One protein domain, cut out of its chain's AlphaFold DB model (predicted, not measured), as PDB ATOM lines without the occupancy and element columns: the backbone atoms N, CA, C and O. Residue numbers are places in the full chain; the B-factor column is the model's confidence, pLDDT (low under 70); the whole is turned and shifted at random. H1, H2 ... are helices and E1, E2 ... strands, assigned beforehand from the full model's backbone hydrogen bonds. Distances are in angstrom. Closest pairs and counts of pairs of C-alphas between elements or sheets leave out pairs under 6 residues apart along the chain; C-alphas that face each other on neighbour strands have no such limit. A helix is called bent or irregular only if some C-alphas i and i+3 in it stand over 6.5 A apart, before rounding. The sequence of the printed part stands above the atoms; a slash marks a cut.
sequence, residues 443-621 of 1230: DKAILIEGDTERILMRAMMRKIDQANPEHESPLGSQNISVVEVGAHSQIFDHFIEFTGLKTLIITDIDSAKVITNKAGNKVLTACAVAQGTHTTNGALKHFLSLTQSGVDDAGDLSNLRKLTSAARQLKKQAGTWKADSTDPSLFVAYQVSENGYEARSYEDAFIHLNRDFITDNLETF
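This is residues 443 to 621 of the 1230 residues of the protein "AAA_15 domain-containing protein" of Caenorhabditis remanei (UniProt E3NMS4). A strongly twisted sheet of six strands forms the core, with the long helix H1 packed over one face at the E2 and E1 side, H2 over the opposite face, and H3 and the short H5 also on the sheet. A thin looped arm within residues 507 to 537 reaches far out and makes the longest axis, while H6 and H7 form a small tail off the sheet; residues 467 to 472 and 616 to 621 stick out. The 179 printed residues run E1 H1 E2 H2 E3 H3 H4 H5 E4 E5 E6 H6 H7, seven named helices and six named strands, in a mixed sheet of order E2 E1 E3 E6 E4 E5. The class is mixed, helices and strands, with 82 residues, under half, in named elements. The whole is compact, with a radius of gyration of the C-alphas of 18.2 A, yet flat in outline, spanning 67 by 50 by 25 A.

Find C-alpha 444 at (-9.869, 37.316, 40.356); from there E1 runs through residues 444 to 448, 13.3 A. H1, residues 451 to 467, begins at (-7.965, 24.014, 26.175) and covers 24.9 A; it is neither bent nor irregular, but only just, with C-alphas 455 and 458 6.3 A apart. Next come E2, residues 480 to 484, 13.4 A, and H2, residues 491 to 499, 13.5 A, which is only just irregular: C-alphas 491 and 494 are 6.7 A apart. E3 holds residues 502 to 506, 13.4 A. Beyond the arm look for H3, residues 538 to 543, H4, residues 557 to 560, and H5, residues 565 to 568. E4 is residues 569 to 573, 12.8 A, E5 residues 576 to 579, and E6 residues 586 to 589. H6, residues 602 to 609, spans 10.2 A, and H7, residues 611 to 616, ends at (-2.720, 32.992, 4.330).

Start in the sheet, where E1 is parallel to E2 and to E3; look for N 446 and O 481 at 2.9 A and N 447 and O 504 at 2.8 A, within hydrogen-bond range. E3 and E6 are parallel too, with N 589 and O 505 at 2.8 A. E6 and E4 are antiparallel, with N 570 and O 586 at 2.8 A. E4 and E5 form an antiparallel hairpin, with N 573 and O 576 at 2.7 A. E1, H1 and E2 form a strand-helix-strand unit, two parallel neighbour strands with a helix between, its crossover right-handed. E2, H2 and E3 form a split one, with E1 between the strands, also right-handed. H1 is over E2 and E1 at a height over the sheet of 10.9 A; its closest C-alphas to E2 are Arg 454 and Glu 484, 6.6 A. H2, on the opposite face, is over E3 at 9.1 A. H3 is on the sheet, with the C-alphas of Phe 543 and Trp 577 closest to E5 at 5.1 A. H5 stands only just at the sheet's level, height 4.0 A; H4 is not on the sheet. H6 and H7 are close but not clearly touching, about perpendicular at 74 degrees, with the C-alphas of Ile 607 and Ile 614 closest at 6.3 A. In H6 and H7 every O i to N i+4 pair is within hydrogen-bond range, against 10 of 13 in H1, 4 of 5 in H2 and 1 of 2 in H3; H4 and H5 are too short for such a pair.

The two C-alphas farthest apart, Glu 470 and Ala 519, are 68.3 A from each other. The printed part has no cut. The links H1 to E2, E3 to H3, H3 to H4 and E6 to H6 are long. Mean pLDDT of the printed part is 80.4; among the 35 residues under 70 are 512 to 523 and 546 to 556.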
ATOM      1  N   ASP A 443      -8.204  36.530  44.145       87.50
ATOM      2  CA  ASP A 443      -8.899  37.819  44.051       87.50
ATOM      3  C   ASP A 443      -9.727  37.930  42.769       87.50
ATOM      4  O   ASP A 443     -10.825  38.502  42.791       87.50
ATOM      5  N   LYS A 444      -9.241  37.317  41.681       91.25
ATOM      6  CA  LYS A 444      -9.869  37.316  40.356       91.25
ATOM      7  C   LYS A 444      -9.844  35.925  39.720       91.25
ATOM      8  O   LYS A 444      -8.930  35.142  39.977       91.25
ATOM      9  N   ALA A 445     -10.800  35.647  38.839       92.75
ATOM     10  CA  ALA A 445     -10.787  34.460  37.987       92.75
ATOM     11  C   ALA A 445     -10.892  34.815  36.503       92.75
ATOM     12  O   ALA A 445     -11.524  35.801  36.129       92.75
ATOM     13  N   ILE A 446     -10.311  33.963  35.662       93.50
ATOM     14  CA  ILE A 446     -10.605  33.891  34.233       93.50
ATOM     15  C   ILE A 446     -11.188  32.502  33.983       93.50
ATOM     16  O   ILE A 446     -10.463  31.509  34.077       93.50
ATOM     17  N   LEU A 447     -12.492  32.445  33.720       93.00
ATOM     18  CA  LEU A 447     -13.190  31.242  33.287       93.00
ATOM     19  C   LEU A 447     -13.221  31.203  31.761       93.00
ATOM     20  O   LEU A 447     -13.489  32.220  31.122       93.00
ATOM     21  N   ILE A 448     -12.934  30.040  31.198       92.38
ATOM     22  CA  ILE A 448     -12.747  29.835  29.758       92.38
ATOM     23  C   ILE A 448     -13.437  28.553  29.299       92.38
ATOM     24  O   ILE A 448     -13.667  27.643  30.105       92.38
ATOM     25  N   GLU A 449     -13.750  28.482  28.011       86.50
ATOM     26  CA  GLU A 449     -14.528  27.399  27.431       86.50
ATOM     27  C   GLU A 449     -13.638  26.193  27.091       86.50
ATOM     28  O   GLU A 449     -14.024  25.069  27.412       86.50
ATOM     29  N   GLY A 450     -12.427  26.402  26.559       87.25
ATOM     30  CA  GLY A 450     -11.560  25.306  26.108       87.25
ATOM     31  C   GLY A 450     -10.078  25.329  26.515       87.25
ATOM     32  O   GLY A 450      -9.514  26.282  27.069       87.25
ATOM     33  N   ASP A 451      -9.419  24.222  26.157       84.00
ATOM     34  CA  ASP A 451      -7.965  24.014  26.175       84.00
ATOM     35  C   ASP A 451      -7.202  25.140  25.444       84.00
ATOM     36  O   ASP A 451      -6.110  25.546  25.868       84.00
ATOM     37  N   THR A 452      -7.779  25.645  24.344       87.19
ATOM     38  CA  THR A 452      -7.212  26.676  23.463       87.19
ATOM     39  C   THR A 452      -6.856  27.929  24.263       87.19
ATOM     40  O   THR A 452      -5.701  28.373  24.290       87.19
ATOM     41  N   GLU A 453      -7.824  28.480  24.993       89.00
ATOM     42  CA  GLU A 453      -7.644  29.651  25.842       89.00
ATOM     43  C   GLU A 453      -6.750  29.329  27.043       89.00
ATOM     44  O   GLU A 453      -5.944  30.170  27.447       89.00
ATOM     45  N   ARG A 454      -6.819  28.112  27.603       87.69
ATOM     46  CA  ARG A 454      -6.064  27.744  28.817       87.69
ATOM     47  C   ARG A 454      -4.561  27.841  28.595       87.69
ATOM     48  O   ARG A 454      -3.818  28.274  29.485       87.69
ATOM     49  N   ILE A 455      -4.121  27.452  27.403       85.12
ATOM     50  CA  ILE A 455      -2.733  27.557  26.954       85.12
ATOM     51  C   ILE A 455      -2.386  29.024  26.642       85.12
ATOM     52  O   ILE A 455      -1.342  29.517  27.080       85.12
ATOM     53  N   LEU A 456      -3.263  29.741  25.931       88.56
ATOM     54  CA  LEU A 456      -2.998  31.104  25.458       88.56
ATOM     55  C   LEU A 456      -3.013  32.169  26.569       88.56
ATOM     56  O   LEU A 456      -2.104  32.998  26.606       88.56
ATOM     57  N   MET A 457      -3.968  32.146  27.505       89.25
ATOM     58  CA  MET A 457      -4.142  33.195  28.527       89.25
ATOM     59  C   MET A 457      -2.882  33.409  29.378       89.25
ATOM     60  O   MET A 457      -2.468  34.544  29.625       89.25
ATOM     61  N   ARG A 458      -2.203  32.324  29.779       83.12
ATOM     62  CA  ARG A 458      -0.951  32.406  30.558       83.12
ATOM     63  C   ARG A 458       0.212  33.002  29.756       83.12
ATOM     64  O   ARG A 458       1.108  33.596  30.353       83.12
ATOM     65  N   ALA A 459       0.210  32.868  28.430       88.50
ATOM     66  CA  ALA A 459       1.186  33.513  27.552       88.50
ATOM     67  C   ALA A 459       0.825  34.983  27.270       88.50
ATOM     68  O   ALA A 459       1.715  35.831  27.250       88.50
ATOM     69  N   MET A 460      -0.466  35.295  27.108       89.31
ATOM     70  CA  MET A 460      -0.973  36.654  26.895       89.31
ATOM     71  C   MET A 460      -0.673  37.564  28.091       89.31
ATOM     72  O   MET A 460      -0.033  38.595  27.901       89.31
ATOM     73  N   MET A 461      -1.025  37.161  29.320       89.94
ATOM     74  CA  MET A 461      -0.741  37.961  30.527       89.94
ATOM     75  C   MET A 461       0.758  38.255  30.682       89.94
ATOM     76  O   MET A 461       1.144  39.399  30.887       89.94
ATOM     77  N   ARG A 462       1.624  37.249  30.475       88.94
ATOM     78  CA  ARG A 462       3.086  37.427  30.522       88.94
ATOM     79  C   ARG A 462       3.604  38.401  29.462       88.94
ATOM     80  O   ARG A 462       4.498  39.182  29.765       88.94
ATOM     81  N   LYS A 463       3.057  38.370  28.240       90.19
ATOM     82  CA  LYS A 463       3.408  39.335  27.185       90.19
ATOM     83  C   LYS A 463       2.935  40.752  27.517       90.19
ATOM     84  O   LYS A 463       3.654  41.695  27.213       90.19
ATOM     85  N   ILE A 464       1.766  40.901  28.143       89.12
ATOM     86  CA  ILE A 464       1.242  42.200  28.591       89.12
ATOM     87  C   ILE A 464       2.138  42.783  29.691       89.12
ATOM     88  O   ILE A 464       2.578  43.920  29.550       89.12
ATOM     89  N   ASP A 465       2.488  41.997  30.713       90.38
ATOM     90  CA  ASP A 465       3.386  42.432  31.794       90.38
ATOM     91  C   ASP A 465       4.795  42.781  31.263       90.38
ATOM     92  O   ASP A 465       5.389  43.777  31.667       90.38
ATOM     93  N   GLN A 466       5.316  42.015  30.294       90.31
ATOM     94  CA  GLN A 466       6.595  42.308  29.626       90.31
ATOM     95  C   GLN A 466       6.559  43.563  28.741       90.31
ATOM     96  O   GLN A 466       7.586  44.218  28.580       90.31
ATOM     97  N   ALA A 467       5.405  43.891  28.153       89.50
ATOM     98  CA  ALA A 467       5.225  45.088  27.334       89.50
ATOM     99  C   ALA A 467       4.944  46.354  28.165       89.50
ATOM    100  O   ALA A 467       5.142  47.455  27.661       89.50
ATOM    101  N   ASN A 468       4.502  46.209  29.421       86.75
ATOM    102  CA  ASN A 468       4.097  47.310  30.301       86.75
ATOM    103  C   ASN A 468       4.795  47.229  31.681       86.75
ATOM    104  O   ASN A 468       4.115  47.147  32.706       86.75
ATOM    105  N   PRO A 469       6.144  47.254  31.744       76.69
ATOM    106  CA  PRO A 469       6.895  47.018  32.984       76.69
ATOM    107  C   PRO A 469       6.726  48.108  34.058       76.69
ATOM    108  O   PRO A 469       7.091  47.878  35.206       76.69
ATOM    109  N   GLU A 470       6.186  49.278  33.705       80.81
ATOM    110  CA  GLU A 470       5.942  50.406  34.622       80.81
ATOM    111  C   GLU A 470       4.522  50.406  35.229       80.81
ATOM    112  O   GLU A 470       4.165  51.316  35.974       80.81
ATOM    113  N   HIS A 471       3.685  49.408  34.923       77.81
ATOM    114  CA  HIS A 471       2.312  49.341  35.431       77.81
ATOM    115  C   HIS A 471       2.285  49.019  36.938       77.81
ATOM    116  O   HIS A 471       2.753  47.956  37.344       77.81
ATOM    117  N   GLU A 472       1.685  49.893  37.761       72.75
ATOM    118  CA  GLU A 472       1.703  49.817  39.241       72.75
ATOM    119  C   GLU A 472       1.228  48.475  39.828       72.75
ATOM    120  O   GLU A 472       1.597  48.104  40.941       72.75
ATOM    121  N   SER A 473       0.410  47.727  39.083       79.56
ATOM    122  CA  SER A 473      -0.008  46.372  39.442       79.56
ATOM    123  C   SER A 473       0.062  45.444  38.222       79.56
ATOM    124  O   SER A 473      -0.893  45.407  37.441       79.56
ATOM    125  N   PRO A 474       1.164  44.706  38.001       85.25
ATOM    126  CA  PRO A 474       1.265  43.716  36.924       85.25
ATOM    127  C   PRO A 474       0.205  42.611  37.061       85.25
ATOM    128  O   PRO A 474      -0.174  42.238  38.170       85.25
ATOM    129  N   LEU A 475      -0.286  42.047  35.957       85.50
ATOM    130  CA  LEU A 475      -1.342  41.024  35.986       85.50
ATOM    131  C   LEU A 475      -0.895  39.777  36.760       85.50
ATOM    132  O   LEU A 475      -1.667  39.224  37.547       85.50
ATOM    133  N   GLY A 476       0.373  39.385  36.612       80.81
ATOM    134  CA  GLY A 476       0.987  38.286  37.353       80.81
ATOM    135  C   GLY A 476       1.033  38.448  38.881       80.81
ATOM    136  O   GLY A 476       1.275  37.452  39.559       80.81
ATOM    137  N   SER A 477       0.782  39.642  39.440       82.44
ATOM    138  CA  SER A 477       0.757  39.881  40.896       82.44
ATOM    139  C   SER A 477      -0.647  39.981  41.508       82.44
ATOM    140  O   SER A 477      -0.767  40.168  42.714       82.44
ATOM    141  N   GLN A 478      -1.720  39.884  40.713       84.00
ATOM    142  CA  GLN A 478      -3.097  40.189  41.150       84.00
ATOM    143  C   GLN A 478      -3.926  38.958  41.584       84.00
ATOM    144  O   GLN A 478      -5.150  38.973  41.447       84.00
ATOM    145  N   ASN A 479      -3.282  37.884  42.063       85.50
ATOM    146  CA  ASN A 479      -3.933  36.640  42.522       85.50
ATOM    147  C   ASN A 479      -5.022  36.117  41.555       85.50
ATOM    148  O   ASN A 479      -6.161  35.861  41.959       85.50
ATOM    149  N   ILE A 480      -4.681  36.010  40.263       89.38
ATOM    150  CA  ILE A 480      -5.609  35.623  39.188       89.38
ATOM    151  C   ILE A 480      -5.542  34.111  38.921       89.38
ATOM    152  O   ILE A 480      -4.523  33.603  38.447       89.38
ATOM    153  N   SER A 481      -6.646  33.392  39.137       90.06
ATOM    154  CA  SER A 481      -6.777  31.974  38.762       90.06
ATOM    155  C   SER A 481      -7.378  31.815  37.360       90.06
ATOM    156  O   SER A 481      -8.459  32.328  37.085       90.06
ATOM    157  N   VAL A 482      -6.713  31.067  36.472       90.00
ATOM    158  CA  VAL A 482      -7.225  30.727  35.124       90.00
ATOM    159  C   VAL A 482      -7.748  29.294  35.124       90.00
ATOM    160  O   VAL A 482      -6.988  28.379  35.454       90.00
ATOM    161  N   VAL A 483      -9.025  29.108  34.776       88.31
ATOM    162  CA  VAL A 483      -9.787  27.878  35.038       88.31
ATOM    163  C   VAL A 483     -10.718  27.526  33.872       88.31
ATOM    164  O   VAL A 483     -11.541  28.331  33.458       88.31
ATOM    165  N   GLU A 484     -10.593  26.303  33.363       89.69
ATOM    166  CA  GLU A 484     -11.334  25.790  32.202       89.69
ATOM    167  C   GLU A 484     -12.628  25.096  32.630       89.69
ATOM    168  O   GLU A 484     -12.587  24.176  33.448       89.69
ATOM    169  N   VAL A 485     -13.766  25.563  32.108       86.06
ATOM    170  CA  VAL A 485     -15.106  25.202  32.601       86.06
ATOM    171  C   VAL A 485     -16.108  24.812  31.508       86.06
ATOM    172  O   VAL A 485     -17.218  24.408  31.851       86.06
ATOM    173  N   GLY A 486     -15.758  24.902  30.219       81.88
ATOM    174  CA  GLY A 486     -16.680  24.613  29.112       81.88
ATOM    175  C   GLY A 486     -17.783  25.662  28.925       81.88
ATOM    176  O   GLY A 486     -17.803  26.698  29.594       81.88
ATOM    177  N   ALA A 487     -18.779  25.319  28.097       73.44
ATOM    178  CA  ALA A 487     -20.066  26.018  27.909       73.44
ATOM    179  C   ALA A 487     -20.965  26.024  29.174       73.44
ATOM    180  O   ALA A 487     -22.200  25.970  29.105       73.44
ATOM    181  N   HIS A 488     -20.343  25.949  30.349       85.94
ATOM    182  CA  HIS A 488     -20.924  25.695  31.661       85.94
ATOM    183  C   HIS A 488     -20.421  26.703  32.706       85.94
ATOM    184  O   HIS A 488     -20.564  26.480  33.908       85.94
ATOM    185  N   SER A 489     -19.901  27.862  32.291       89.56
ATOM    186  CA  SER A 489     -19.592  28.973  33.206       89.56
ATOM    187  C   SER A 489     -20.834  29.511  33.948       89.56
ATOM    188  O   SER A 489     -20.698  30.097  35.019       89.56
ATOM    189  N   GLN A 490     -22.052  29.208  33.481       88.81
ATOM    190  CA  GLN A 490     -23.307  29.368  34.229       88.81
ATOM    191  C   GLN A 490     -23.478  28.380  35.398       88.81
ATOM    192  O   GLN A 490     -24.080  28.762  36.395       88.81
ATOM    193  N   ILE A 491     -22.881  27.175  35.365       90.00
ATOM    194  CA  ILE A 491     -22.735  26.351  36.586       90.00
ATOM    195  C   ILE A 491     -21.931  27.155  37.610       90.00
ATOM    196  O   ILE A 491     -22.261  27.191  38.792       90.00
ATOM    197  N   PHE A 492     -20.907  27.873  37.155       91.12
ATOM    198  CA  PHE A 492     -20.110  28.733  38.014       91.12
ATOM    199  C   PHE A 492     -20.799  30.061  38.376       91.12
ATOM    200  O   PHE A 492     -20.288  30.708  39.279       91.12
ATOM    201  N   ASP A 493     -21.958  30.464  37.821       90.81
ATOM    202  CA  ASP A 493     -22.658  31.698  38.254       90.81
ATOM    203  C   ASP A 493     -22.902  31.692  39.760       90.81
ATOM    204  O   ASP A 493     -22.548  32.643  40.459       90.81
ATOM    205  N   HIS A 494     -23.484  30.607  40.266       90.94
ATOM    206  CA  HIS A 494     -23.794  30.500  41.681       90.94
ATOM    207  C   HIS A 494     -22.517  30.495  42.527       90.94
ATOM    208  O   HIS A 494     -22.536  31.092  43.595       90.94
ATOM    209  N   PHE A 495     -21.393  29.953  42.038       90.56
ATOM    210  CA  PHE A 495     -20.086  30.005  42.713       90.56
ATOM    211  C   PHE A 495     -19.407  31.390  42.649       90.56
ATOM    212  O   PHE A 495     -18.868  31.857  43.654       90.56
ATOM    213  N   ILE A 496     -19.462  32.083  41.508       91.81
ATOM    214  CA  ILE A 496     -18.966  33.456  41.307       91.81
ATOM    215  C   ILE A 496     -19.752  34.413  42.206       91.81
ATOM    216  O   ILE A 496     -19.172  35.222  42.931       91.81
ATOM    217  N   GLU A 497     -21.081  34.288  42.228       89.06
ATOM    218  CA  GLU A 497     -21.950  35.021  43.144       89.06
ATOM    219  C   GLU A 497     -21.742  34.591  44.604       89.06
ATOM    220  O   GLU A 497     -21.868  35.428  45.499       89.06
ATOM    221  N   PHE A 498     -21.425  33.323  44.882       89.38
ATOM    222  CA  PHE A 498     -21.171  32.828  46.238       89.38
ATOM    223  C   PHE A 498     -19.889  33.429  46.824       89.38
ATOM    224  O   PHE A 498     -19.919  33.978  47.926       89.38
ATOM    225  N   THR A 499     -18.798  33.410  46.060       89.62
ATOM    226  CA  THR A 499     -17.471  33.898  46.470       89.62
ATOM    227  C   THR A 499     -17.274  35.405  46.274       89.62
ATOM    228  O   THR A 499     -16.461  36.015  46.964       89.62
ATOM    229  N   GLY A 500     -18.016  36.034  45.358       88.25
ATOM    230  CA  GLY A 500     -17.782  37.421  44.939       88.25
ATOM    231  C   GLY A 500     -16.520  37.606  44.100       88.25
ATOM    232  O   GLY A 500     -15.924  38.683  44.117       88.25
ATOM    233  N   LEU A 501     -16.072  36.549  43.428       90.38
ATOM    234  CA  LEU A 501     -14.838  36.527  42.655       90.38
ATOM    235  C   LEU A 501     -14.964  37.429  41.421       90.38
ATOM    236  O   LEU A 501     -15.851  37.215  40.592       90.38
ATOM    237  N   LYS A 502     -14.094  38.444  41.285       92.06
ATOM    238  CA  LYS A 502     -14.110  39.306  40.094       92.06
ATOM    239  C   LYS A 502     -13.685  38.482  38.887       92.06
ATOM    240  O   LYS A 502     -12.535  38.054  38.809       92.06
ATOM    241  N   THR A 503     -14.622  38.225  37.983       94.75
ATOM    242  CA  THR A 503     -14.472  37.157  36.992       94.75
ATOM    243  C   THR A 503     -14.488  37.712  35.571       94.75
ATOM    244  O   THR A 503     -15.309  38.556  35.226       94.75
ATOM    245  N   LEU A 504     -13.577  37.226  34.737       94.81
ATOM    246  CA  LEU A 504     -13.660  37.305  33.285       94.81
ATOM    247  C   LEU A 504     -14.178  35.952  32.794       94.81
ATOM    248  O   LEU A 504     -13.510  34.948  33.008       94.81
ATOM    249  N   ILE A 505     -15.353  35.911  32.173       94.06
ATOM    250  CA  ILE A 505     -15.796  34.745  31.399       94.06
ATOM    251  C   ILE A 505     -15.397  34.990  29.948       94.06
ATOM    252  O   ILE A 505     -15.676  36.065  29.420       94.06
ATOM    253  N   ILE A 506     -14.774  34.000  29.317       92.81
ATOM    254  CA  ILE A 506     -14.586  33.908  27.869       92.81
ATOM    255  C   ILE A 506     -15.421  32.708  27.406       92.81
ATOM    256  O   ILE A 506     -15.223  31.610  27.921       92.81
ATOM    257  N   THR A 507     -16.408  32.934  26.536       90.44
ATOM    258  CA  THR A 507     -17.383  31.909  26.109       90.44
ATOM    259  C   THR A 507     -18.012  32.256  24.754       90.44
ATOM    260  O   THR A 507     -17.884  33.385  24.269       90.44
ATOM    261  N   ASP A 508     -18.673  31.281  24.140       90.75
ATOM    262  CA  ASP A 508     -19.257  31.345  22.797       90.75
ATOM    263  C   ASP A 508     -20.631  32.047  22.714       90.75
ATOM    264  O   ASP A 508     -21.337  32.200  23.713       90.75
ATOM    265  N   ILE A 509     -21.035  32.506  21.515       84.88
ATOM    266  CA  ILE A 509     -22.225  33.371  21.362       84.88
ATOM    267  C   ILE A 509     -23.550  32.631  21.119       84.88
ATOM    268  O   ILE A 509     -24.588  33.136  21.538       84.88
ATOM    269  N   ASP A 510     -23.526  31.485  20.418       81.69
ATOM    270  CA  ASP A 510     -24.678  30.638  20.023       81.69
ATOM    271  C   ASP A 510     -26.009  31.400  19.695       81.69
ATOM    272  O   ASP A 510     -26.728  31.728  20.617       81.69
ATOM    273  N   SER A 511     -26.444  31.677  18.451       81.25
ATOM    274  CA  SER A 511     -27.513  32.697  18.123       81.25
ATOM    275  C   SER A 511     -28.974  32.144  17.895       81.25
ATOM    276  O   SER A 511     -29.159  30.961  18.138       81.25
ATOM    277  N   ALA A 512     -30.044  32.911  17.480       65.81
ATOM    278  CA  ALA A 512     -31.440  32.348  17.274       65.81
ATOM    279  C   ALA A 512     -32.660  33.123  16.552       65.81
ATOM    280  O   ALA A 512     -33.148  34.069  17.140       65.81
ATOM    281  N   LYS A 513     -33.288  32.719  15.391       67.75
ATOM    282  CA  LYS A 513     -34.591  33.183  14.693       67.75
ATOM    283  C   LYS A 513     -35.826  32.181  14.478       67.75
ATOM    284  O   LYS A 513     -35.714  31.024  14.834       67.75
ATOM    285  N   VAL A 514     -36.995  32.528  13.868       62.16
ATOM    286  CA  VAL A 514     -38.314  31.755  13.931       62.16
ATOM    287  C   VAL A 514     -38.991  31.311  12.573       62.16
ATOM    288  O   VAL A 514     -38.739  31.957  11.560       62.16
ATOM    289  N   ILE A 515     -39.873  30.263  12.532       62.06
ATOM    290  CA  ILE A 515     -40.664  29.734  11.348       62.06
ATOM    291  C   ILE A 515     -42.091  29.121  11.651       62.06
ATOM    292  O   ILE A 515     -42.439  28.973  12.820       62.06
ATOM    293  N   THR A 516     -42.900  28.717  10.628       61.44
ATOM    294  CA  THR A 516     -44.328  28.215  10.686       61.44
ATOM    295  C   THR A 516     -44.604  26.899   9.896       61.44
ATOM    296  O   THR A 516     -43.885  26.599   8.946       61.44
ATOM    297  N   ASN A 517     -45.642  26.110  10.254       57.97
ATOM    298  CA  ASN A 517     -45.996  24.786   9.685       57.97
ATOM    299  C   ASN A 517     -47.308  24.715   8.848       57.97
ATOM    300  O   ASN A 517     -48.060  25.679   8.740       57.97
ATOM    301  N   LYS A 518     -47.594  23.532   8.266       63.75
ATOM    302  CA  LYS A 518     -48.668  23.259   7.276       63.75
ATOM    303  C   LYS A 518     -50.129  23.442   7.741       63.75
ATOM    304  O   LYS A 518     -51.012  23.280   6.903       63.75
ATOM    305  N   ALA A 519     -50.401  23.724   9.019       57.81
ATOM    306  CA  ALA A 519     -51.770  23.855   9.542       57.81
ATOM    307  C   ALA A 519     -52.073  25.197  10.241       57.81
ATOM    308  O   ALA A 519     -53.246  25.538  10.363       57.81
ATOM    309  N   GLY A 520     -51.055  25.961  10.671       55.81
ATOM    310  CA  GLY A 520     -51.248  27.309  11.240       55.81
ATOM    311  C   GLY A 520     -50.198  27.809  12.250       55.81
ATOM    312  O   GLY A 520     -50.093  29.015  12.446       55.81
ATOM    313  N   ASN A 521     -49.399  26.921  12.867       55.62
ATOM    314  CA  ASN A 521     -48.613  27.216  14.092       55.62
ATOM    315  C   ASN A 521     -47.064  27.094  13.870       55.62
ATOM    316  O   ASN A 521     -46.640  26.755  12.768       55.62
ATOM    317  N   LYS A 522     -46.194  27.372  14.872       64.06
ATOM    318  CA  LYS A 522     -44.730  27.688  14.722       64.06
ATOM    319  C   LYS A 522     -43.696  26.525  14.888       64.06
ATOM    320  O   LYS A 522     -44.081  25.425  15.279       64.06
ATOM    321  N   VAL A 523     -42.397  26.742  14.553       63.69
ATOM    322  CA  VAL A 523     -41.263  25.748  14.565       63.69
ATOM    323  C   VAL A 523     -39.815  26.344  14.733       63.69
ATOM    324  O   VAL A 523     -39.675  27.559  14.857       63.69
ATOM    325  N   LEU A 524     -38.753  25.492  14.747       76.56
ATOM    326  CA  LEU A 524     -37.379  25.682  15.321       76.56
ATOM    327  C   LEU A 524     -36.265  24.905  14.523       76.56
ATOM    328  O   LEU A 524     -36.552  23.763  14.175       76.56
ATOM    329  N   THR A 525     -35.033  25.430  14.253       77.88
ATOM    330  CA  THR A 525     -33.761  24.695  13.843       77.88
ATOM    331  C   THR A 525     -32.481  25.601  13.745       77.88
ATOM    332  O   THR A 525     -32.418  26.440  12.846       77.88
ATOM    333  N   ALA A 526     -31.453  25.422  14.610       72.56
ATOM    334  CA  ALA A 526     -30.295  26.339  14.852       72.56
ATOM    335  C   ALA A 526     -29.212  26.465  13.736       72.56
ATOM    336  O   ALA A 526     -29.169  25.642  12.823       72.56
ATOM    337  N   CYS A 527     -28.358  27.514  13.781       69.19
ATOM    338  CA  CYS A 527     -27.282  27.890  12.820       69.19
ATOM    339  C   CYS A 527     -26.164  28.901  13.342       69.19
ATOM    340  O   CYS A 527     -25.297  28.440  14.080       69.19
ATOM    341  N   ALA A 528     -26.069  30.206  12.953       69.81
ATOM    342  CA  ALA A 528     -25.076  31.215  13.480       69.81
ATOM    343  C   ALA A 528     -25.400  32.755  13.309       69.81
ATOM    344  O   ALA A 528     -26.527  33.152  13.024       69.81
ATOM    345  N   VAL A 529     -24.452  33.688  13.506       77.00
ATOM    346  CA  VAL A 529     -24.791  35.061  13.974       77.00
ATOM    347  C   VAL A 529     -25.617  35.950  13.017       77.00
ATOM    348  O   VAL A 529     -26.546  36.632  13.467       77.00
ATOM    349  N   ALA A 530     -25.373  35.942  11.702       67.56
ATOM    350  CA  ALA A 530     -25.894  36.981  10.791       67.56
ATOM    351  C   ALA A 530     -27.430  37.013  10.589       67.56
ATOM    352  O   ALA A 530     -27.965  38.036  10.168       67.56
ATOM    353  N   GLN A 531     -28.157  35.929  10.895       68.44
ATOM    354  CA  GLN A 531     -29.635  35.891  10.820       68.44
ATOM    355  C   GLN A 531     -30.323  35.753  12.192       68.44
ATOM    356  O   GLN A 531     -31.549  35.676  12.240       68.44
ATOM    357  N   GLY A 532     -29.580  35.661  13.298       69.06
ATOM    358  CA  GLY A 532     -30.163  35.402  14.618       69.06
ATOM    359  C   GLY A 532     -30.929  36.596  15.208       69.06
ATOM    360  O   GLY A 532     -30.587  37.753  14.958       69.06
ATOM    361  N   THR A 533     -31.930  36.307  16.044       70.56
ATOM    362  CA  THR A 533     -32.642  37.281  16.889       70.56
ATOM    363  C   THR A 533     -32.506  37.033  18.400       70.56
ATOM    364  O   THR A 533     -32.746  37.976  19.134       70.56
ATOM    365  N   HIS A 534     -32.053  35.864  18.871       77.19
ATOM    366  CA  HIS A 534     -31.788  35.501  20.281       77.19
ATOM    367  C   HIS A 534     -30.410  34.793  20.420       77.19
ATOM    368  O   HIS A 534     -29.631  34.788  19.463       77.19
ATOM    369  N   THR A 535     -30.123  34.145  21.557       80.50
ATOM    370  CA  THR A 535     -28.989  33.202  21.754       80.50
ATOM    371  C   THR A 535     -29.437  31.815  22.288       80.50
ATOM    372  O   THR A 535     -30.622  31.615  22.568       80.50
ATOM    373  N   THR A 536     -28.535  30.836  22.446       81.19
ATOM    374  CA  THR A 536     -28.700  29.610  23.258       81.19
ATOM    375  C   THR A 536     -27.611  29.398  24.312       81.19
ATOM    376  O   THR A 536     -27.793  28.511  25.146       81.19
ATOM    377  N   ASN A 537     -26.526  30.179  24.319       84.88
ATOM    378  CA  ASN A 537     -25.429  29.995  25.267       84.88
ATOM    379  C   ASN A 537     -25.945  30.205  26.701       84.88
ATOM    380  O   ASN A 537     -26.547  31.239  27.022       84.88
ATOM    381  N   GLY A 538     -25.740  29.203  27.561       82.88
ATOM    382  CA  GLY A 538     -26.284  29.201  28.920       82.88
ATOM    383  C   GLY A 538     -25.714  30.320  29.790       82.88
ATOM    384  O   GLY A 538     -26.428  30.858  30.634       82.88
ATOM    385  N   ALA A 539     -24.464  30.713  29.547       83.56
ATOM    386  CA  ALA A 539     -23.823  31.834  30.208       83.56
ATOM    387  C   ALA A 539     -24.336  33.171  29.654       83.56
ATOM    388  O   ALA A 539     -24.789  34.004  30.437       83.56
ATOM    389  N   LEU A 540     -24.354  33.393  28.333       87.44
ATOM    390  CA  LEU A 540     -24.738  34.702  27.782       87.44
ATOM    391  C   LEU A 540     -26.171  35.115  28.134       87.44
ATOM    392  O   LEU A 540     -26.387  36.261  28.526       87.44
ATOM    393  N   LYS A 541     -27.140  34.190  28.073       82.81
ATOM    394  CA  LYS A 541     -28.520  34.464  28.521       82.81
ATOM    395  C   LYS A 541     -28.570  34.937  29.967       82.81
ATOM    396  O   LYS A 541     -29.241  35.918  30.284       82.81
ATOM    397  N   HIS A 542     -27.855  34.219  30.826       84.31
ATOM    398  CA  HIS A 542     -27.871  34.395  32.271       84.31
ATOM    399  C   HIS A 542     -27.131  35.660  32.717       84.31
ATOM    400  O   HIS A 542     -27.591  36.381  33.601       84.31
ATOM    401  N   PHE A 543     -25.999  35.957  32.077       86.62
ATOM    402  CA  PHE A 543     -25.114  37.056  32.453       86.62
ATOM    403  C   PHE A 543     -25.407  38.383  31.739       86.62
ATOM    404  O   PHE A 543     -24.990  39.419  32.239       86.62
ATOM    405  N   LEU A 544     -26.119  38.407  30.609       85.94
ATOM    406  CA  LEU A 544     -26.405  39.659  29.881       85.94
ATOM    407  C   LEU A 544     -27.882  40.091  29.999       85.94
ATOM    408  O   LEU A 544     -28.324  40.985  29.281       85.94
ATOM    409  N   SER A 545     -28.628  39.475  30.932       72.38
ATOM    410  CA  SER A 545     -30.048  39.730  31.264       72.38
ATOM    411  C   SER A 545     -30.951  39.893  30.046       72.38
ATOM    412  O   SER A 545     -31.808  40.776  29.968       72.38
ATOM    413  N   LEU A 546     -30.739  39.005  29.084       69.94
ATOM    414  CA  LEU A 546     -31.547  38.891  27.888       69.94
ATOM    415  C   LEU A 546     -32.917  38.352  28.312       69.94
ATOM    416  O   LEU A 546     -32.996  37.316  28.976       69.94
ATOM    417  N   THR A 547     -33.996  39.064  27.977       57.78
ATOM    418  CA  THR A 547     -35.359  38.613  28.289       57.78
ATOM    419  C   THR A 547     -35.583  37.208  27.738       57.78
ATOM    420  O   THR A 547     -35.102  36.884  26.649       57.78
ATOM    421  N   GLN A 548     -36.331  36.373  28.468       56.62
ATOM    422  CA  GLN A 548     -36.759  35.042  28.010       56.62
ATOM    423  C   GLN A 548     -37.847  35.189  26.929       56.62
ATOM    424  O   GLN A 548     -39.006  34.843  27.127       56.62
ATOM    425  N   SER A 549     -37.456  35.800  25.813       53.00
ATOM    426  CA  SER A 549     -38.347  36.463  24.870       53.00
ATOM    427  C   SER A 549     -39.272  35.467  24.178       53.00
ATOM    428  O   SER A 549     -38.842  34.401  23.734       53.00
ATOM    429  N   GLY A 550     -40.544  35.837  24.081       57.00
ATOM    430  CA  GLY A 550     -41.605  35.147  23.367       57.00
ATOM    431  C   GLY A 550     -41.256  34.739  21.932       57.00
ATOM    432  O   GLY A 550     -40.521  35.436  21.239       57.00
ATOM    433  N   VAL A 551     -41.882  33.674  21.412       57.97
ATOM    434  CA  VAL A 551     -41.906  33.405  19.954       57.97
ATOM    435  C   VAL A 551     -42.696  34.503  19.195       57.97
ATOM    436  O   VAL A 551     -42.731  34.518  17.962       57.97
ATOM    437  N   ASP A 552     -43.329  35.419  19.930       53.88
ATOM    438  CA  ASP A 552     -44.029  36.623  19.468       53.88
ATOM    439  C   ASP A 552     -43.369  37.940  19.958       53.88
ATOM    440  O   ASP A 552     -43.871  39.016  19.643       53.88
ATOM    441  N   ASP A 553     -42.226  37.877  20.664       59.19
ATOM    442  CA  ASP A 553     -41.471  39.052  21.147       59.19
ATOM    443  C   ASP A 553     -40.343  39.487  20.177       59.19
ATOM    444  O   ASP A 553     -40.041  38.839  19.174       59.19
ATOM    445  N   ALA A 554     -39.685  40.613  20.488       59.44
ATOM    446  CA  ALA A 554     -38.799  41.346  19.576       59.44
ATOM    447  C   ALA A 554     -37.334  40.845  19.431       59.44
ATOM    448  O   ALA A 554     -36.649  41.284  18.506       59.44
ATOM    449  N   GLY A 555     -36.843  39.944  20.294       69.19
ATOM    450  CA  GLY A 555     -35.528  39.279  20.161       69.19
ATOM    451  C   GLY A 555     -34.288  40.008  20.734       69.19
ATOM    452  O   GLY A 555     -33.991  41.168  20.432       69.19
ATOM    453  N   ASP A 556     -33.507  39.274  21.534       69.75
ATOM    454  CA  ASP A 556     -32.380  39.740  22.353       69.75
ATOM    455  C   ASP A 556     -30.974  39.806  21.706       69.75
ATOM    456  O   ASP A 556     -30.154  40.607  22.161       69.75
ATOM    457  N   LEU A 557     -30.662  39.090  20.617       78.00
ATOM    458  CA  LEU A 557     -29.354  39.211  19.927       78.00
ATOM    459  C   LEU A 557     -29.136  40.630  19.375       78.00
ATOM    460  O   LEU A 557     -28.010  41.122  19.281       78.00
ATOM    461  N   SER A 558     -30.233  41.325  19.056       65.88
ATOM    462  CA  SER A 558     -30.206  42.739  18.670       65.88
ATOM    463  C   SER A 558     -29.765  43.665  19.812       65.88
ATOM    464  O   SER A 558     -29.314  44.779  19.547       65.88
ATOM    465  N   ASN A 559     -29.877  43.219  21.066       75.00
ATOM    466  CA  ASN A 559     -29.372  43.926  22.237       75.00
ATOM    467  C   ASN A 559     -27.895  43.592  22.447       75.00
ATOM    468  O   ASN A 559     -27.107  44.526  22.563       75.00
ATOM    469  N   LEU A 560     -27.498  42.313  22.351       79.88
ATOM    470  CA  LEU A 560     -26.093  41.869  22.424       79.88
ATOM    471  C   LEU A 560     -25.150  42.632  21.475       79.88
ATOM    472  O   LEU A 560     -24.036  42.963  21.873       79.88
ATOM    473  N   ARG A 561     -25.605  42.967  20.258       78.00
ATOM    474  CA  ARG A 561     -24.856  43.798  19.289       78.00
ATOM    475  C   ARG A 561     -24.715  45.274  19.686       78.00
ATOM    476  O   ARG A 561     -23.775  45.935  19.261       78.00
ATOM    477  N   LYS A 562     -25.653  45.810  20.473       77.12
ATOM    478  CA  LYS A 562     -25.633  47.199  20.975       77.12
ATOM    479  C   LYS A 562     -24.830  47.332  22.273       77.12
ATOM    480  O   LYS A 562     -24.549  48.454  22.692       77.12
ATOM    481  N   LEU A 563     -24.472  46.218  22.922       81.19
ATOM    482  CA  LEU A 563     -23.666  46.237  24.138       81.19
ATOM    483  C   LEU A 563     -22.224  46.630  23.805       81.19
ATOM    484  O   LEU A 563     -21.399  45.821  23.382       81.19
ATOM    485  N   THR A 564     -21.907  47.897  24.052       84.69
ATOM    486  CA  THR A 564     -20.525  48.376  24.104       84.69
ATOM    487  C   THR A 564     -19.732  47.591  25.158       84.69
ATOM    488  O   THR A 564     -20.298  46.937  26.035       84.69
ATOM    489  N   SER A 565     -18.400  47.684  25.151       82.94
ATOM    490  CA  SER A 565     -17.587  47.096  26.231       82.94
ATOM    491  C   SER A 565     -18.005  47.595  27.625       82.94
ATOM    492  O   SER A 565     -17.969  46.818  28.572       82.94
ATOM    493  N   ALA A 566     -18.513  48.828  27.733       84.00
ATOM    494  CA  ALA A 566     -19.086  49.390  28.959       84.00
ATOM    495  C   ALA A 566     -20.400  48.717  29.419       84.00
ATOM    496  O   ALA A 566     -20.764  48.828  30.584       84.00
ATOM    497  N   ALA A 567     -21.106  48.007  28.534       83.81
ATOM    498  CA  ALA A 567     -22.321  47.257  28.861       83.81
ATOM    499  C   ALA A 567     -22.094  45.737  29.012       83.81
ATOM    500  O   ALA A 567     -22.948  45.040  29.556       83.81
ATOM    501  N   ARG A 568     -20.934  45.230  28.565       90.31
ATOM    502  CA  ARG A 568     -20.422  43.869  28.851       90.31
ATOM    503  C   ARG A 568     -19.610  43.798  30.153       90.31
ATOM    504  O   ARG A 568     -19.349  42.713  30.672       90.31
ATOM    505  N   GLN A 569     -19.230  44.961  30.681       92.38
ATOM    506  CA  GLN A 569     -18.873  45.182  32.081       92.38
ATOM    507  C   GLN A 569     -20.152  45.059  32.921       92.38
ATOM    508  O   GLN A 569     -21.103  45.813  32.729       92.38
ATOM    509  N   LEU A 570     -20.200  44.050  33.791       90.69
ATOM    510  CA  LEU A 570     -21.418  43.545  34.417       90.69
ATOM    511  C   LEU A 570     -21.314  43.459  35.940       90.69
ATOM    512  O   LEU A 570     -20.261  43.178  36.521       90.69
ATOM    513  N   LYS A 571     -22.467  43.606  36.590       90.12
ATOM    514  CA  LYS A 571     -22.643  43.460  38.034       90.12
ATOM    515  C   LYS A 571     -24.006  42.856  38.337       90.12
ATOM    516  O   LYS A 571     -25.002  43.225  37.714       90.12
ATOM    517  N   LYS A 572     -24.072  41.920  39.284       86.69
ATOM    518  CA  LYS A 572     -25.335  41.272  39.655       86.69
ATOM    519  C   LYS A 572     -26.149  42.222  40.541       86.69
ATOM    520  O   LYS A 572     -25.729  42.560  41.644       86.69
ATOM    521  N   GLN A 573     -27.288  42.681  40.034       82.19
ATOM    522  CA  GLN A 573     -28.199  43.641  40.654       82.19
ATOM    523  C   GLN A 573     -29.594  43.002  40.748       82.19
ATOM    524  O   GLN A 573     -30.245  42.777  39.729       82.19
ATOM    525  N   ALA A 574     -30.054  42.708  41.970       75.38
ATOM    526  CA  ALA A 574     -31.299  41.969  42.231       75.38
ATOM    527  C   ALA A 574     -31.376  40.631  41.456       75.38
ATOM    528  O   ALA A 574     -32.241  40.435  40.605       75.38
ATOM    529  N   GLY A 575     -30.406  39.737  41.691       74.19
ATOM    530  CA  GLY A 575     -30.337  38.389  41.098       74.19
ATOM    531  C   GLY A 575     -30.014  38.324  39.596       74.19
ATOM    532  O   GLY A 575     -29.568  37.286  39.118       74.19
ATOM    533  N   THR A 576     -30.170  39.428  38.867       81.81
ATOM    534  CA  THR A 576     -29.927  39.550  37.419       81.81
ATOM    535  C   THR A 576     -28.641  40.325  37.145       81.81
ATOM    536  O   THR A 576     -28.228  41.162  37.944       81.81
ATOM    537  N   TRP A 577     -27.962  40.049  36.035       87.12
ATOM    538  CA  TRP A 577     -26.675  40.670  35.706       87.12
ATOM    539  C   TRP A 577     -26.854  41.875  34.778       87.12
ATOM    540  O   TRP A 577     -27.381  41.740  33.677       87.12
ATOM    541  N   LYS A 578     -26.442  43.068  35.220       87.25
ATOM    542  CA  LYS A 578     -26.691  44.338  34.517       87.25
ATOM    543  C   LYS A 578     -25.401  45.099  34.242       87.25
ATOM    544  O   LYS A 578     -24.418  44.933  34.961       87.25
ATOM    545  N   ALA A 579     -25.439  45.941  33.211       87.19
ATOM    546  CA  ALA A 579     -24.342  46.814  32.816       87.19
ATOM    547  C   ALA A 579     -23.910  47.749  33.961       87.19
ATOM    548  O   ALA A 579     -24.727  48.496  34.501       87.19
ATOM    549  N   ASP A 580     -22.623  47.722  34.297       86.06
ATOM    550  CA  ASP A 580     -21.966  48.648  35.221       86.06
ATOM    551  C   ASP A 580     -20.513  48.840  34.765       86.06
ATOM    552  O   ASP A 580     -19.659  47.977  34.977       86.06
ATOM    553  N   SER A 581     -20.239  49.982  34.134       81.50
ATOM    554  CA  SER A 581     -18.902  50.381  33.683       81.50
ATOM    555  C   SER A 581     -18.075  51.115  34.740       81.50
ATOM    556  O   SER A 581     -16.946  51.516  34.459       81.50
ATOM    557  N   THR A 582     -18.612  51.304  35.948       82.44
ATOM    558  CA  THR A 582     -17.934  52.011  37.043       82.44
ATOM    559  C   THR A 582     -17.247  51.045  38.004       82.44
ATOM    560  O   THR A 582     -16.109  51.279  38.401       82.44
ATOM    561  N   ASP A 583     -17.892  49.921  38.326       85.25
ATOM    562  CA  ASP A 583     -17.310  48.843  39.129       85.25
ATOM    563  C   ASP A 583     -17.915  47.475  38.741       85.25
ATOM    564  O   ASP A 583     -18.736  46.918  39.478       85.25
ATOM    565  N   PRO A 584     -17.525  46.899  37.588       88.69
ATOM    566  CA  PRO A 584     -17.946  45.558  37.203       88.69
ATOM    567  C   PRO A 584     -17.358  44.493  38.137       88.69
ATOM    568  O   PRO A 584     -16.171  44.520  38.489       88.69
ATOM    569  N   SER A 585     -18.180  43.510  38.503       89.44
ATOM    570  CA  SER A 585     -17.746  42.276  39.175       89.44
ATOM    571  C   SER A 585     -17.586  41.102  38.203       89.44
ATOM    572  O   SER A 585     -16.970  40.098  38.550       89.44
ATOM    573  N   LEU A 586     -18.124  41.232  36.992       93.00
ATOM    574  CA  LEU A 586     -18.010  40.275  35.905       93.00
ATOM    575  C   LEU A 586     -17.703  41.033  34.606       93.00
ATOM    576  O   LEU A 586     -18.241  42.112  34.374       93.00
ATOM    577  N   PHE A 587     -16.870  40.468  33.743       94.81
ATOM    578  CA  PHE A 587     -16.868  40.805  32.322       94.81
ATOM    579  C   PHE A 587     -17.151  39.531  31.544       94.81
ATOM    580  O   PHE A 587     -16.496  38.516  31.783       94.81
ATOM    581  N   VAL A 588     -18.107  39.577  30.620       91.62
ATOM    582  CA  VAL A 588     -18.345  38.461  29.700       91.62
ATOM    583  C   VAL A 588     -17.780  38.847  28.343       91.62
ATOM    584  O   VAL A 588     -18.367  39.627  27.591       91.62
ATOM    585  N   ALA A 589     -16.596  38.314  28.061       91.19
ATOM    586  CA  ALA A 589     -16.010  38.316  26.741       91.19
ATOM    587  C   ALA A 589     -16.700  37.231  25.909       91.19
ATOM    588  O   ALA A 589     -16.561  36.036  26.155       91.19
ATOM    589  N   TYR A 590     -17.436  37.692  24.913       88.31
ATOM    590  CA  TYR A 590     -17.955  36.900  23.813       88.31
ATOM    591  C   TYR A 590     -17.628  37.630  22.511       88.31
ATOM    592  O   TYR A 590     -17.205  38.796  22.514       88.31
ATOM    593  N   GLN A 591     -17.818  36.923  21.410       88.38
ATOM    594  CA  GLN A 591     -17.480  37.355  20.065       88.38
ATOM    595  C   GLN A 591     -18.333  38.570  19.668       88.38
ATOM    596  O   GLN A 591     -19.552  38.571  19.831       88.38
ATOM    597  N   VAL A 592     -17.699  39.624  19.161       83.19
ATOM    598  CA  VAL A 592     -18.371  40.857  18.715       83.19
ATOM    599  C   VAL A 592     -18.007  41.169  17.268       83.19
ATOM    600  O   VAL A 592     -17.181  40.479  16.675       83.19
ATOM    601  N   SER A 593     -18.665  42.168  16.671       79.12
ATOM    602  CA  SER A 593     -18.390  42.538  15.284       79.12
ATOM    603  C   SER A 593     -17.028  43.217  15.169       79.12
ATOM    604  O   SER A 593     -16.853  44.357  15.600       79.12
ATOM    605  N   GLU A 594     -16.070  42.512  14.580       72.50
ATOM    606  CA  GLU A 594     -14.705  42.978  14.343       72.50
ATOM    607  C   GLU A 594     -14.413  42.812  12.848       72.50
ATOM    608  O   GLU A 594     -14.902  41.883  12.214       72.50
ATOM    609  N   ASN A 595     -13.760  43.803  12.230       67.88
ATOM    610  CA  ASN A 595     -13.572  43.901  10.770       67.88
ATOM    611  C   ASN A 595     -14.843  43.657   9.906       67.88
ATOM    612  O   ASN A 595     -14.746  43.343   8.720       67.88
ATOM    613  N   GLY A 596     -16.041  43.858  10.472       70.31
ATOM    614  CA  GLY A 596     -17.333  43.721   9.785       70.31
ATOM    615  C   GLY A 596     -17.977  42.328   9.833       70.31
ATOM    616  O   GLY A 596     -18.959  42.102   9.128       70.31
ATOM    617  N   TYR A 597     -17.466  41.402  10.649       76.62
ATOM    618  CA  TYR A 597     -17.986  40.038  10.801       76.62
ATOM    619  C   TYR A 597     -18.142  39.676  12.281       76.62
ATOM    620  O   TYR A 597     -17.432  40.189  13.138       76.62
ATOM    621  N   GLU A 598     -19.087  38.786  12.582       79.25
ATOM    622  CA  GLU A 598     -19.377  38.305  13.933       79.25
ATOM    623  C   GLU A 598     -19.201  36.784  13.976       79.25
ATOM    624  O   GLU A 598     -19.925  36.049  13.301       79.25
ATOM    625  N   ALA A 599     -18.231  36.325  14.765       82.06
ATOM    626  CA  ALA A 599     -17.933  34.910  14.954       82.06
ATOM    627  C   ALA A 599     -18.902  34.225  15.932       82.06
ATOM    628  O   ALA A 599     -19.494  34.875  16.793       82.06
ATOM    629  N   ARG A 600     -19.032  32.897  15.831       80.50
ATOM    630  CA  ARG A 600     -19.880  32.077  16.707       80.50
ATOM    631  C   ARG A 600     -19.154  31.524  17.945       80.50
ATOM    632  O   ARG A 600     -19.801  31.398  18.980       80.50
ATOM    633  N   SER A 601     -17.866  31.187  17.827       84.56
ATOM    634  CA  SER A 601     -17.044  30.587  18.896       84.56
ATOM    635  C   SER A 601     -15.716  31.302  19.138       84.56
ATOM    636  O   SER A 601     -15.330  32.158  18.341       84.56
ATOM    637  N   TYR A 602     -14.990  30.973  20.213       84.94
ATOM    638  CA  TYR A 602     -13.630  31.473  20.435       84.94
ATOM    639  C   TYR A 602     -12.691  31.031  19.307       84.94
ATOM    640  O   TYR A 602     -11.964  31.872  18.783       84.94
ATOM    641  N   GLU A 603     -12.749  29.775  18.845       85.88
ATOM    642  CA  GLU A 603     -12.006  29.359  17.652       85.88
ATOM    643  C   GLU A 603     -12.435  30.137  16.408       85.88
ATOM    644  O   GLU A 603     -11.559  30.562  15.675       85.88
ATOM    645  N   ASP A 604     -13.726  30.376  16.158       79.88
ATOM    646  CA  ASP A 604     -14.184  31.168  15.001       79.88
ATOM    647  C   ASP A 604     -13.742  32.637  15.116       79.88
ATOM    648  O   ASP A 604     -13.298  33.221  14.136       79.88
ATOM    649  N   ALA A 605     -13.743  33.232  16.313       83.88
ATOM    650  CA  ALA A 605     -13.225  34.583  16.539       83.88
ATOM    651  C   ALA A 605     -11.705  34.645  16.419       83.88
ATOM    652  O   ALA A 605     -11.173  35.611  15.887       83.88
ATOM    653  N   PHE A 606     -10.989  33.606  16.840       84.25
ATOM    654  CA  PHE A 606      -9.553  33.492  16.637       84.25
ATOM    655  C   PHE A 606      -9.230  33.278  15.148       84.25
ATOM    656  O   PHE A 606      -8.348  33.944  14.614       84.25
ATOM    657  N   ILE A 607     -10.003  32.436  14.456       81.25
ATOM    658  CA  ILE A 607      -9.997  32.204  13.001       81.25
ATOM    659  C   ILE A 607     -10.521  33.425  12.227       81.25
ATOM    660  O   ILE A 607     -10.280  33.518  11.030       81.25
ATOM    661  N   HIS A 608     -11.177  34.391  12.877       78.44
ATOM    662  CA  HIS A 608     -11.646  35.625  12.253       78.44
ATOM    663  C   HIS A 608     -10.723  36.836  12.495       78.44
ATOM    664  O   HIS A 608     -10.330  37.516  11.553       78.44
ATOM    665  N   LEU A 609     -10.306  37.097  13.732       81.94
ATOM    666  CA  LEU A 609      -9.321  38.140  14.042       81.94
ATOM    667  C   LEU A 609      -7.965  37.838  13.410       81.94
ATOM    668  O   LEU A 609      -7.265  38.741  12.964       81.94
ATOM    669  N   ASN A 610      -7.625  36.554  13.321       79.38
ATOM    670  CA  ASN A 610      -6.499  36.075  12.542       79.38
ATOM    671  C   ASN A 610      -6.980  35.501  11.194       79.38
ATOM    672  O   ASN A 610      -6.297  34.627  10.679       79.38
ATOM    673  N   ARG A 611      -8.123  35.925  10.608       71.31
ATOM    674  CA  ARG A 611      -8.620  35.344   9.334       71.31
ATOM    675  C   ARG A 611      -7.621  35.506   8.227       71.31
ATOM    676  O   ARG A 611      -7.422  34.551   7.493       71.31
ATOM    677  N   ASP A 612      -6.983  36.664   8.142       70.56
ATOM    678  CA  ASP A 612      -5.956  36.915   7.141       70.56
ATOM    679  C   ASP A 612      -4.791  35.944   7.378       70.56
ATOM    680  O   ASP A 612      -4.559  35.067   6.560       70.56
ATOM    681  N   PHE A 613      -4.197  35.931   8.577       76.44
ATOM    682  CA  PHE A 613      -3.109  35.007   8.933       76.44
ATOM    683  C   PHE A 613      -3.461  33.508   8.789       76.44
ATOM    684  O   PHE A 613      -2.613  32.716   8.386       76.44
ATOM    685  N   ILE A 614      -4.689  33.092   9.103       72.31
ATOM    686  CA  ILE A 614      -5.145  31.695   9.045       72.31
ATOM    687  C   ILE A 614      -5.604  31.314   7.633       72.31
ATOM    688  O   ILE A 614      -5.458  30.154   7.272       72.31
ATOM    689  N   THR A 615      -6.055  32.262   6.805       65.56
ATOM    690  CA  THR A 615      -6.325  32.060   5.367       65.56
ATOM    691  C   THR A 615      -5.017  32.030   4.576       65.56
ATOM    692  O   THR A 615      -4.807  31.105   3.797       65.56
ATOM    693  N   ASP A 616      -4.090  32.950   4.861       66.00
ATOM    694  CA  ASP A 616      -2.720  32.992   4.330       66.00
ATOM    695  C   ASP A 616      -1.934  31.707   4.641       66.00
ATOM    696  O   ASP A 616      -1.061  31.302   3.874       66.00
ATOM    697  N   ASN A 617      -2.237  31.053   5.769       71.00
ATOM    698  CA  ASN A 617      -1.563  29.839   6.231       71.00
ATOM    699  C   ASN A 617      -2.514  28.624   6.323       71.00
ATOM    700  O   ASN A 617      -2.205  27.675   7.051       71.00
ATOM    701  N   LEU A 618      -3.641  28.617   5.592       64.56
ATOM    702  CA  LEU A 618      -4.708  27.595   5.678       64.56
ATOM    703  C   LEU A 618      -4.178  26.154   5.575       64.56
ATOM    704  O   LEU A 618      -4.604  25.275   6.321       64.56
ATOM    705  N   GLU A 619      -3.191  25.922   4.704       62.44
ATOM    706  CA  GLU A 619      -2.549  24.615   4.490       62.44
ATOM    707  C   GLU A 619      -1.749  24.105   5.707       62.44
ATOM    708  O   GLU A 619      -1.513  22.901   5.852       62.44
ATOM    709  N   THR A 620      -1.327  25.002   6.604       76.50
ATOM    710  CA  THR A 620      -0.607  24.643   7.837       76.50
ATOM    711  C   THR A 620      -1.561  24.192   8.950       76.50
ATOM    712  O   THR A 620      -1.205  23.328   9.758       76.50
ATOM    713  N   PHE A 621      -2.803  24.695   8.958       67.06
ATOM    714  CA  PHE A 621      -3.833  24.396   9.956       67.06
ATOM    715  C   PHE A 621      -4.622  23.124   9.603       67.06
ATOM    716  O   PHE A 621      -5.795  23.160   9.236       67.06
TER     717      PHE A 621